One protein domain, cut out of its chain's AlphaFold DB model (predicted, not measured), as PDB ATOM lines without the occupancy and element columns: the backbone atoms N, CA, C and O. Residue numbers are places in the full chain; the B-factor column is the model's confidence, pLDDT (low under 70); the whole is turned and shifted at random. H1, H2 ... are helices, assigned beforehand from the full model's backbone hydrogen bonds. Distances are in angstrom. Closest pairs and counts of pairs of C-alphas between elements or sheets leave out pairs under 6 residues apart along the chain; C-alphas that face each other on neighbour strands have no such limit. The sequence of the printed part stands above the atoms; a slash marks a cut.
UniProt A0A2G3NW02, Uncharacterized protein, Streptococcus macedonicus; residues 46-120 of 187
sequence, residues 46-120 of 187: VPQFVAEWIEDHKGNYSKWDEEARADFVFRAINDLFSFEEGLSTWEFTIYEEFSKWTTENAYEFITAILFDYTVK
ATOM      1  N   VAL A  46      -1.576  19.943 -22.393       92.50
ATOM      2  CA  VAL A  46      -2.424  18.741 -22.468       92.50
ATOM      3  C   VAL A  46      -1.821  17.578 -21.670       92.50
ATOM      4  O   VAL A  46      -0.594  17.485 -21.553       92.50
ATOM      5  N   PRO A  47      -2.638  16.671 -21.109       90.88
ATOM      6  CA  PRO A  47      -2.157  15.418 -20.530       90.88
ATOM      7  C   PRO A  47      -1.423  14.530 -21.544       90.88
ATOM      8  O   PRO A  47      -1.643  14.620 -22.753       90.88
ATOM      9  N   GLN A  48      -0.592  13.617 -21.037       88.50
ATOM     10  CA  GLN A  48       0.189  12.690 -21.863       88.50
ATOM     11  C   GLN A  48      -0.705  11.807 -22.751       88.50
ATOM     12  O   GLN A  48      -0.422  11.679 -23.939       88.50
ATOM     13  N   PHE A  49      -1.805  11.259 -22.220       85.62
ATOM     14  CA  PHE A  49      -2.706  10.389 -22.993       85.62
ATOM     15  C   PHE A  49      -3.398  11.122 -24.158       85.62
ATOM     16  O   PHE A  49      -3.662  10.522 -25.198       85.62
ATOM     17  N   VAL A  50      -3.651  12.431 -24.018       91.81
ATOM     18  CA  VAL A  50      -4.216  13.276 -25.087       91.81
ATOM     19  C   VAL A  50      -3.183  13.495 -26.185       91.81
ATOM     20  O   VAL A  50      -3.504  13.375 -27.363       91.81
ATOM     21  N   ALA A  51      -1.937  13.791 -25.803       92.25
ATOM     22  CA  ALA A  51      -0.838  13.958 -26.750       92.25
ATOM     23  C   ALA A  51      -0.571  12.674 -27.550       92.25
ATOM     24  O   ALA A  51      -0.423  12.726 -28.768       92.25
ATOM     25  N   GLU A  52      -0.558  11.522 -26.874       89.88
ATOM     26  CA  GLU A  52      -0.412  10.207 -27.511       89.88
ATOM     27  C   GLU A  52      -1.551   9.940 -28.496       89.88
ATOM     28  O   GLU A  52      -1.292   9.598 -29.645       89.88
ATOM     29  N   TRP A  53      -2.796  10.208 -28.094       91.81
ATOM     30  CA  TRP A  53      -3.946  10.058 -28.980       91.81
ATOM     31  C   TRP A  53      -3.849  10.946 -30.231       91.81
ATOM     32  O   TRP A  53      -4.140  10.478 -31.333       91.81
ATOM     33  N   ILE A  54      -3.418  12.208 -30.088       92.44
ATOM     34  CA  ILE A  54      -3.230  13.120 -31.229       92.44
ATOM     35  C   ILE A  54      -2.165  12.564 -32.179       92.44
ATOM     36  O   ILE A  54      -2.404  12.519 -33.382       92.44
ATOM     37  N   GLU A  55      -1.006  12.135 -31.672       91.25
ATOM     38  CA  GLU A  55       0.075  11.617 -32.521       91.25
ATOM     39  C   GLU A  55      -0.294  10.293 -33.213       91.25
ATOM     40  O   GLU A  55       0.022  10.128 -34.393       91.25
ATOM     41  N   ASP A  56      -1.022   9.399 -32.535       89.06
ATOM     42  CA  ASP A  56      -1.481   8.127 -33.109       89.06
ATOM     43  C   ASP A  56      -2.395   8.347 -34.326       89.06
ATOM     44  O   ASP A  56      -2.244   7.686 -35.355       89.06
ATOM     45  N   HIS A  57      -3.310   9.318 -34.251       87.88
ATOM     46  CA  HIS A  57      -4.271   9.594 -35.326       87.88
ATOM     47  C   HIS A  57      -3.740  10.588 -36.370       87.88
ATOM     48  O   HIS A  57      -4.167  10.575 -37.528       87.88
ATOM     49  N   LYS A  58      -2.763  11.424 -36.000       88.00
ATOM     50  CA  LYS A  58      -2.030  12.313 -36.916       88.00
ATOM     51  C   LYS A  58      -1.273  11.540 -37.994       88.00
ATOM     52  O   LYS A  58      -1.104  12.060 -39.095       88.00
ATOM     53  N   GLY A  59      -0.877  10.293 -37.720       81.62
ATOM     54  CA  GLY A  59      -0.229   9.404 -38.693       81.62
ATOM     55  C   GLY A  59      -1.031   9.169 -39.982       81.62
ATOM     56  O   GLY A  59      -0.448   8.807 -41.002       81.62
ATOM     57  N   ASN A  60      -2.340   9.440 -39.974       80.25
ATOM     58  CA  ASN A  60      -3.206   9.333 -41.151       80.25
ATOM     59  C   ASN A  60      -3.037  10.488 -42.156       80.25
ATOM     60  O   ASN A  60      -3.575  10.427 -43.262       80.25
ATOM     61  N   TYR A  61      -2.286  11.535 -41.802       86.38
ATOM     62  CA  TYR A  61      -2.068  12.707 -42.644       86.38
ATOM     63  C   TYR A  61      -0.674  12.687 -43.276       86.38
ATOM     64  O   TYR A  61       0.340  12.512 -42.607       86.38
ATOM     65  N   SER A  62      -0.605  12.933 -44.588       86.81
ATOM     66  CA  SER A  62       0.668  13.019 -45.325       86.81
ATOM     67  C   SER A  62       1.460  14.301 -45.036       86.81
ATOM     68  O   SER A  62       2.667  14.354 -45.271       86.81
ATOM     69  N   LYS A  63       0.781  15.337 -44.535       90.88
ATOM     70  CA  LYS A  63       1.322  16.639 -44.132       90.88
ATOM     71  C   LYS A  63       0.562  17.133 -42.899       90.88
ATOM     72  O   LYS A  63      -0.604  16.798 -42.731       90.88
ATOM     73  N   TRP A  64       1.204  17.944 -42.062       91.19
ATOM     74  CA  TRP A  64       0.596  18.496 -40.843       91.19
ATOM     75  C   TRP A  64       0.550  20.028 -40.868       91.19
ATOM     76  O   TRP A  64       1.079  20.705 -39.983       91.19
ATOM     77  N   ASP A  65      -0.019  20.565 -41.945       91.00
ATOM     78  CA  ASP A  65      -0.227  21.997 -42.153       91.00
ATOM     79  C   ASP A  65      -1.589  22.470 -41.612       91.00
ATOM     80  O   ASP A  65      -2.334  21.710 -40.995       91.00
ATOM     81  N   GLU A  66      -1.902  23.755 -41.795       87.56
ATOM     82  CA  GLU A  66      -3.114  24.394 -41.260       87.56
ATOM     83  C   GLU A  66      -4.408  23.705 -41.730       87.56
ATOM     84  O   GLU A  66      -5.316  23.482 -40.932       87.56
ATOM     85  N   GLU A  67      -4.464  23.302 -43.002       89.75
ATOM     86  CA  GLU A  67      -5.604  22.588 -43.586       89.75
ATOM     87  C   GLU A  67      -5.785  21.205 -42.946       89.75
ATOM     88  O   GLU A  67      -6.891  20.863 -42.526       89.75
ATOM     89  N   ALA A  68      -4.696  20.437 -42.805       92.31
ATOM     90  CA  ALA A  68      -4.721  19.133 -42.147       92.31
ATOM     91  C   ALA A  68      -5.162  19.233 -40.679       92.31
ATOM     92  O   ALA A  68      -5.981  18.439 -40.225       92.31
ATOM     93  N   ARG A  69      -4.667  20.237 -39.944       92.75
ATOM     94  CA  ARG A  69      -5.054  20.484 -38.546       92.75
ATOM     95  C   ARG A  69      -6.538  20.830 -38.419       92.75
ATOM     96  O   ARG A  69      -7.208  20.311 -37.529       92.75
ATOM     97  N   ALA A  70      -7.062  21.680 -39.302       90.88
ATOM     98  CA  ALA A  70      -8.473  22.056 -39.297       90.88
ATOM     99  C   ALA A  70      -9.392  20.866 -39.629       90.88
ATOM    100  O   ALA A  70     -10.384  20.645 -38.934       90.88
ATOM    101  N   ASP A  71      -9.039  20.072 -40.646       90.56
ATOM    102  CA  ASP A  71      -9.759  18.842 -41.000       90.56
ATOM    103  C   ASP A  71      -9.709  17.810 -39.858       90.56
ATOM    104  O   ASP A  71     -10.740  17.229 -39.515       90.56
ATOM    105  N   PHE A  72      -8.560  17.653 -39.192       91.94
ATOM    106  CA  PHE A  72      -8.424  16.779 -38.025       91.94
ATOM    107  C   PHE A  72      -9.353  17.200 -36.883       91.94
ATOM    108  O   PHE A  72     -10.075  16.363 -36.343       91.94
ATOM    109  N   VAL A  73      -9.375  18.491 -36.525       91.19
ATOM    110  CA  VAL A  73     -10.284  19.019 -35.492       91.19
ATOM    111  C   VAL A  73     -11.736  18.746 -35.866       91.19
ATOM    112  O   VAL A  73     -12.503  18.275 -35.029       91.19
ATOM    113  N   PHE A  74     -12.116  19.015 -37.118       87.25
ATOM    114  CA  PHE A  74     -13.478  18.790 -37.588       87.25
ATOM    115  C   PHE A  74     -13.892  17.320 -37.442       87.25
ATOM    116  O   PHE A  74     -14.955  17.040 -36.889       87.25
ATOM    117  N   ARG A  75     -13.034  16.381 -37.860       86.00
ATOM    118  CA  ARG A  75     -13.275  14.935 -37.722       86.00
ATOM    119  C   ARG A  75     -13.320  14.490 -36.268       86.00
ATOM    120  O   ARG A  75     -14.234  13.768 -35.896       86.00
ATOM    121  N   ALA A  76     -12.384  14.957 -35.442       86.75
ATOM    122  CA  ALA A  76     -12.334  14.612 -34.026       86.75
ATOM    123  C   ALA A  76     -13.597  15.070 -33.292       86.75
ATOM    124  O   ALA A  76     -14.206  14.279 -32.581       86.75
ATOM    125  N   ILE A  77     -14.027  16.318 -33.503       82.94
ATOM    126  CA  ILE A  77     -15.277  16.844 -32.940       82.94
ATOM    127  C   ILE A  77     -16.469  16.058 -33.480       82.94
ATOM    128  O   ILE A  77     -17.353  15.700 -32.710       82.94
ATOM    129  N   ASN A  78     -16.504  15.767 -34.782       79.38
ATOM    130  CA  ASN A  78     -17.589  14.983 -35.348       79.38
ATOM    131  C   ASN A  78     -17.681  13.606 -34.677       79.38
ATOM    132  O   ASN A  78     -18.761  13.233 -34.247       79.38
ATOM    133  N   ASP A  79     -16.579  12.880 -34.511       77.25
ATOM    134  CA  ASP A  79     -16.595  11.555 -33.881       77.25
ATOM    135  C   ASP A  79     -16.887  11.627 -32.364       77.25
ATOM    136  O   ASP A  79     -17.568  10.757 -31.827       77.25
ATOM    137  N   LEU A  80     -16.452  12.692 -31.677       76.25
ATOM    138  CA  LEU A  80     -16.732  12.945 -30.254       76.25
ATOM    139  C   LEU A  80     -18.195  13.313 -29.970       76.25
ATOM    140  O   LEU A  80     -18.734  12.934 -28.932       76.25
ATOM    141  N   PHE A  81     -18.816  14.083 -30.865       67.12
ATOM    142  CA  PHE A  81     -20.131  14.696 -30.666       67.12
ATOM    143  C   PHE A  81     -21.191  14.210 -31.663       67.12
ATOM    144  O   PHE A  81     -22.264  14.809 -31.721       67.12
ATOM    145  N   SER A  82     -20.936  13.162 -32.455       65.12
ATOM    146  CA  SER A  82     -21.948  12.600 -33.361       65.12
ATOM    147  C   SER A  82     -23.127  12.067 -32.556       65.12
ATOM    148  O   SER A  82     -23.081  11.005 -31.936       65.12
ATOM    149  N   PHE A  83     -24.188  12.867 -32.565       52.28
ATOM    150  CA  PHE A  83     -25.499  12.559 -32.037       52.28
ATOM    151  C   PHE A  83     -26.100  11.396 -32.843       52.28
ATOM    152  O   PHE A  83     -26.294  11.516 -34.048       52.28
ATOM    153  N   GLU A  84     -26.427  10.316 -32.134       47.97
ATOM    154  CA  GLU A  84     -27.143   9.114 -32.589       47.97
ATOM    155  C   GLU A  84     -26.344   8.057 -33.377       47.97
ATOM    156  O   GLU A  84     -25.509   8.330 -34.241       47.97
ATOM    157  N   GLU A  85     -26.629   6.799 -33.020       52.16
ATOM    158  CA  GLU A  85     -26.076   5.582 -33.608       52.16
ATOM    159  C   GLU A  85     -26.184   5.609 -35.136       52.16
ATOM    160  O   GLU A  85     -27.278   5.571 -35.698       52.16
ATOM    161  N   GLY A  86     -25.039   5.593 -35.820       51.59
ATOM    162  CA  GLY A  86     -25.016   5.167 -37.219       51.59
ATOM    163  C   GLY A  86     -23.983   5.807 -38.132       51.59
ATOM    164  O   GLY A  86     -23.843   5.323 -39.251       51.59
ATOM    165  N   LEU A  87     -23.247   6.843 -37.713       48.44
ATOM    166  CA  LEU A  87     -22.297   7.526 -38.606       48.44
ATOM    167  C   LEU A  87     -20.933   7.819 -37.955       48.44
ATOM    168  O   LEU A  87     -20.420   8.929 -38.046       48.44
ATOM    169  N   SER A  88     -20.287   6.798 -37.378       51.44
ATOM    170  CA  SER A  88     -18.818   6.807 -37.252       51.44
ATOM    171  C   SER A  88     -18.241   6.695 -38.663       51.44
ATOM    172  O   SER A  88     -18.169   5.597 -39.218       51.44
ATOM    173  N   THR A  89     -17.893   7.820 -39.283       55.28
ATOM    174  CA  THR A  89     -17.434   7.837 -40.681       55.28
ATOM    175  C   THR A  89     -15.912   7.865 -40.823       55.28
ATOM    176  O   THR A  89     -15.432   7.572 -41.917       55.28
ATOM    177  N   TRP A  90     -15.145   8.146 -39.754       57.09
ATOM    178  CA  TRP A  90     -13.713   8.472 -39.883       57.09
ATOM    179  C   TRP A  90     -12.735   7.735 -38.946       57.09
ATOM    180  O   TRP A  90     -11.538   7.999 -39.023       57.09
ATOM    181  N   GLU A  91     -13.207   6.739 -38.182       67.19
ATOM    182  CA  GLU A  91     -12.379   5.687 -37.549       67.19
ATOM    183  C   GLU A  91     -11.431   6.153 -36.422       67.19
ATOM    184  O   GLU A  91     -10.456   5.472 -36.099       67.19
ATOM    185  N   PHE A  92     -11.700   7.287 -35.766       78.25
ATOM    186  CA  PHE A  92     -10.951   7.632 -34.560       78.25
ATOM    187  C   PHE A  92     -11.379   6.760 -33.378       78.25
ATOM    188  O   PHE A  92     -12.556   6.673 -33.024       78.25
ATOM    189  N   THR A  93     -10.411   6.106 -32.735       78.88
ATOM    190  CA  THR A  93     -10.699   5.282 -31.558       78.88
ATOM    191  C   THR A  93     -10.870   6.191 -30.348       78.88
ATOM    192  O   THR A  93      -9.900   6.741 -29.830       78.88
ATOM    193  N   ILE A  94     -12.109   6.338 -29.881       80.88
ATOM    194  CA  ILE A  94     -12.453   7.140 -28.705       80.88
ATOM    195  C   ILE A  94     -12.698   6.210 -27.515       80.88
ATOM    196  O   ILE A  94     -13.645   5.426 -27.508       80.88
ATOM    197  N   TYR A  95     -11.846   6.303 -26.496       81.31
ATOM    198  CA  TYR A  95     -12.038   5.615 -25.219       81.31
ATOM    199  C   TYR A  95     -12.613   6.564 -24.158       81.31
ATOM    200  O   TYR A  95     -12.512   7.785 -24.274       81.31
ATOM    201  N   GLU A  96     -13.230   5.992 -23.120       80.44
ATOM    202  CA  GLU A  96     -14.015   6.722 -22.109       80.44
ATOM    203  C   GLU A  96     -13.240   7.879 -21.460       80.44
ATOM    204  O   GLU A  96     -13.751   8.993 -21.361       80.44
ATOM    205  N   GLU A  97     -11.988   7.636 -21.063       83.38
ATOM    206  CA  GLU A  97     -11.134   8.652 -20.437       83.38
ATOM    207  C   GLU A  97     -10.845   9.831 -21.377       83.38
ATOM    208  O   GLU A  97     -10.951  10.985 -20.960       83.38
ATOM    209  N   PHE A  98     -10.560   9.552 -22.654       86.94
ATOM    210  CA  PHE A  98     -10.351  10.589 -23.658       86.94
ATOM    211  C   PHE A  98     -11.621  11.407 -23.887       86.94
ATOM    212  O   PHE A  98     -11.579  12.626 -23.753       86.94
ATOM    213  N   SER A  99     -12.752  10.735 -24.129       85.00
ATOM    214  CA  SER A  99     -14.055  11.379 -24.338       85.00
ATOM    215  C   SER A  99     -14.438  12.302 -23.180       85.00
ATOM    216  O   SER A  99     -14.832  13.456 -23.394       85.00
ATOM    217  N   LYS A 100     -14.272  11.825 -21.940       86.44
ATOM    218  CA  LYS A 100     -14.548  12.615 -20.740       86.44
ATOM    219  C   LYS A 100     -13.663  13.858 -20.686       86.44
ATOM    220  O   LYS A 100     -14.182  14.964 -20.534       86.44
ATOM    221  N   TRP A 101     -12.351  13.694 -20.857       90.12
ATOM    222  CA  TRP A 101     -11.421  14.819 -20.806       90.12
ATOM    223  C   TRP A 101     -11.704  15.850 -21.903       90.12
ATOM    224  O   TRP A 101     -11.777  17.038 -21.602       90.12
ATOM    225  N   THR A 102     -11.930  15.424 -23.149       89.19
ATOM    226  CA  THR A 102     -12.228  16.340 -24.264       89.19
ATOM    227  C   THR A 102     -13.561  17.059 -24.100       89.19
ATOM    228  O   THR A 102     -13.693  18.191 -24.552       89.19
ATOM    229  N   THR A 103     -14.543  16.442 -23.437       85.62
ATOM    230  CA  THR A 103     -15.824  17.101 -23.133       85.62
ATOM    231  C   THR A 103     -15.635  18.229 -22.118       85.62
ATOM    232  O   THR A 103     -16.242  19.290 -22.247       85.62
ATOM    233  N   GLU A 104     -14.768  18.023 -21.125       88.69
ATOM    234  CA  GLU A 104     -14.456  19.011 -20.086       88.69
ATOM    235  C   GLU A 104     -13.450  20.086 -20.558       88.69
ATOM    236  O   GLU A 104     -13.453  21.188 -20.017       88.69
ATOM    237  N   ASN A 105     -12.619  19.788 -21.567       90.50
ATOM    238  CA  ASN A 105     -11.480  20.611 -22.019       90.50
ATOM    239  C   ASN A 105     -11.495  20.834 -23.549       90.50
ATOM    240  O   ASN A 105     -10.464  20.763 -24.227       90.50
ATOM    241  N   ALA A 106     -12.683  21.033 -24.129       88.69
ATOM    242  CA  ALA A 106     -12.864  21.093 -25.582       88.69
ATOM    243  C   ALA A 106     -12.057  22.226 -26.239       88.69
ATOM    244  O   ALA A 106     -11.497  22.051 -27.320       88.69
ATOM    245  N   TYR A 107     -11.975  23.385 -25.581       88.75
ATOM    246  CA  TYR A 107     -11.225  24.532 -26.088       88.75
ATOM    247  C   TYR A 107      -9.719  24.244 -26.127       88.75
ATOM    248  O   TYR A 107      -9.068  24.473 -27.148       88.75
ATOM    249  N   GLU A 108      -9.174  23.690 -25.047       92.00
ATOM    250  CA  GLU A 108      -7.772  23.298 -24.916       92.00
ATOM    251  C   GLU A 108      -7.403  22.221 -25.939       92.00
ATOM    252  O   GLU A 108      -6.352  22.304 -26.565       92.00
ATOM    253  N   PHE A 109      -8.285  21.243 -26.161       92.25
ATOM    254  CA  PHE A 109      -8.095  20.212 -27.179       92.25
ATOM    255  C   PHE A 109      -8.012  20.799 -28.596       92.25
ATOM    256  O   PHE A 109      -7.069  20.519 -29.337       92.25
ATOM    257  N   ILE A 110      -8.975  21.648 -28.968       90.88
ATOM    258  CA  ILE A 110      -9.026  22.277 -30.294       90.88
ATOM    259  C   ILE A 110      -7.792  23.151 -30.520       90.88
ATOM    260  O   ILE A 110      -7.115  23.045 -31.544       90.88
ATOM    261  N   THR A 111      -7.478  24.012 -29.554       90.81
ATOM    262  CA  THR A 111      -6.342  24.932 -29.659       90.81
ATOM    263  C   THR A 111      -5.004  24.202 -29.654       90.81
ATOM    264  O   THR A 111      -4.099  24.638 -30.361       90.81
ATOM    265  N   ALA A 112      -4.893  23.059 -28.969       92.69
ATOM    266  CA  ALA A 112      -3.699  22.219 -28.996       92.69
ATOM    267  C   ALA A 112      -3.388  21.734 -30.413       92.69
ATOM    268  O   ALA A 112      -2.247  21.814 -30.867       92.69
ATOM    269  N   ILE A 113      -4.403  21.272 -31.143       93.25
ATOM    270  CA  ILE A 113      -4.225  20.784 -32.513       93.25
ATOM    271  C   ILE A 113      -3.887  21.940 -33.462       93.25
ATOM    272  O   ILE A 113      -2.984  21.815 -34.292       93.25
ATOM    273  N   LEU A 114      -4.583  23.074 -33.338       90.50
ATOM    274  CA  LEU A 114      -4.406  24.213 -34.243       90.50
ATOM    275  C   LEU A 114      -3.070  24.940 -34.026       90.50
ATOM    276  O   LEU A 114      -2.385  25.251 -35.001       90.50
ATOM    277  N   PHE A 115      -2.664  25.165 -32.775       88.25
ATOM    278  CA  PHE A 115      -1.560  26.070 -32.411       88.25
ATOM    279  C   PHE A 115      -0.358  25.382 -31.750       88.25
ATOM    280  O   PHE A 115       0.536  26.061 -31.241       88.25
ATOM    281  N   ASP A 116      -0.310  24.049 -31.804       89.19
ATOM    282  CA  ASP A 116       0.601  23.205 -31.025       89.19
ATOM    283  C   ASP A 116       0.348  23.284 -29.514       89.19
ATOM    284  O   ASP A 116      -0.343  24.158 -28.996       89.19
ATOM    285  N   TYR A 117       0.924  22.337 -28.781       93.06
ATOM    286  CA  TYR A 117       0.712  22.187 -27.347       93.06
ATOM    287  C   TYR A 117       2.002  21.829 -26.623       93.06
ATOM    288  O   TYR A 117       3.018  21.466 -27.222       93.06
ATOM    289  N   THR A 118       1.952  21.922 -25.300       92.19
ATOM    290  CA  THR A 118       2.968  21.350 -24.419       92.19
ATOM    291  C   THR A 118       2.367  20.173 -23.666       92.19
ATOM    292  O   THR A 118       1.186  20.175 -23.323       92.19
ATOM    293  N   VAL A 119       3.166  19.134 -23.429       89.75
ATOM    294  CA  VAL A 119       2.694  17.951 -22.709       89.75
ATOM    295  C   VAL A 119       2.970  18.121 -21.226       89.75
ATOM    296  O   VAL A 119       4.110  18.368 -20.817       89.75
ATOM    297  N   LYS A 120       1.933  17.952 -20.405       86.00
ATOM    298  CA  LYS A 120       2.074  17.864 -18.956       86.00
ATOM    299  C   LYS A 120       2.926  16.639 -18.642       86.00
ATOM    300  O   LYS A 120       2.493  15.507 -18.837       86.00
TER     301      LYS A 120
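This is residues 46 to 120 of the 187 residues of an uncharacterized protein of Streptococcus macedonicus (UniProt A0A2G3NW02). Two helices, H2 and H4, lie side by side and run opposite ways; H1 passes steeply across one side of this pair, and H3 stands crosswise to the other three helices, near each of them. The long stretch between H2 and H3 makes a wide loop at one end of the longest axis, while the first and last printed residues come close together. The printed part has 75 residues with four named helices, in the order H1, H2, H3, H4, and no named strand; its class is all helix. It is compact, with a radius of gyration of the C-alphas of 11.9 A, and its spans are 34 by 26 by 19 A.

H1 holds residues 48 to 58 and measures 15.2 A from first to last C-alpha, beginning with C-alpha 48 at (0.189, 12.690, -21.863). H2, the longest helix, holds residues 66 to 81 and measures 22.3 A, ending with C-alpha 81 at (-20.131, 14.696, -30.666). H3 holds residues 96 to 104 and measures 12.5 A. H4 holds residues 106 to 115 and measures 14.1 A, with C-alpha 115 at (-1.560, 26.070, -32.411).

H2 and H4 touch at a shallow tilt of 18 degrees and run opposite ways; H2 touches H4 with residues 66 to 73 alone. Their closest C-alphas, those of Arg 69 and Leu 114, are 5.7 A apart. H1 is close to H4 but not clearly touching, with the closest C-alphas, Ile 54 and Ile 113, 7.8 A apart; they run the same way at a steep tilt of 55 degrees. H1 is likewise close to H2 but not clearly touching, with the closest C-alphas, Lys 58 and Phe 72, 7.9 A apart; they run opposite ways at a steep tilt of 66 degrees. H3 is about perpendicular to H1, at 82 degrees, and close but not clearly touching; their closest C-alphas, Val 50 and Phe 98, are 6.8 A apart. H3 and H4 are also close but not clearly touching, about perpendicular at 89 degrees, with the closest C-alphas, Thr 102 and Phe 109, 6.4 A apart. H2 and H3 are close but not clearly touching, with the closest C-alphas, Leu 80 and Ser 99, 6.7 A apart; they are only just about perpendicular, at 72 degrees. In H1, H2, H3 and H4, every O i to N i+4 pair is within hydrogen-bond range.

The two farthest C-alphas, those of Gly 86 and Lys 120, are 35.1 A apart, while the C-alphas of Val 46 and Lys 120, the first and last printed, are 5.8 A apart. The printed part has no cut. The link from H2 to H3, 14 residues, is long; that from H1 to H2, 7 residues, is short, and that from H3 to H4, 1 residue, is tight. The mean pLDDT of the printed part is 83.2, and residues 81 to 91, of which 81 belongs to H2, are under 70.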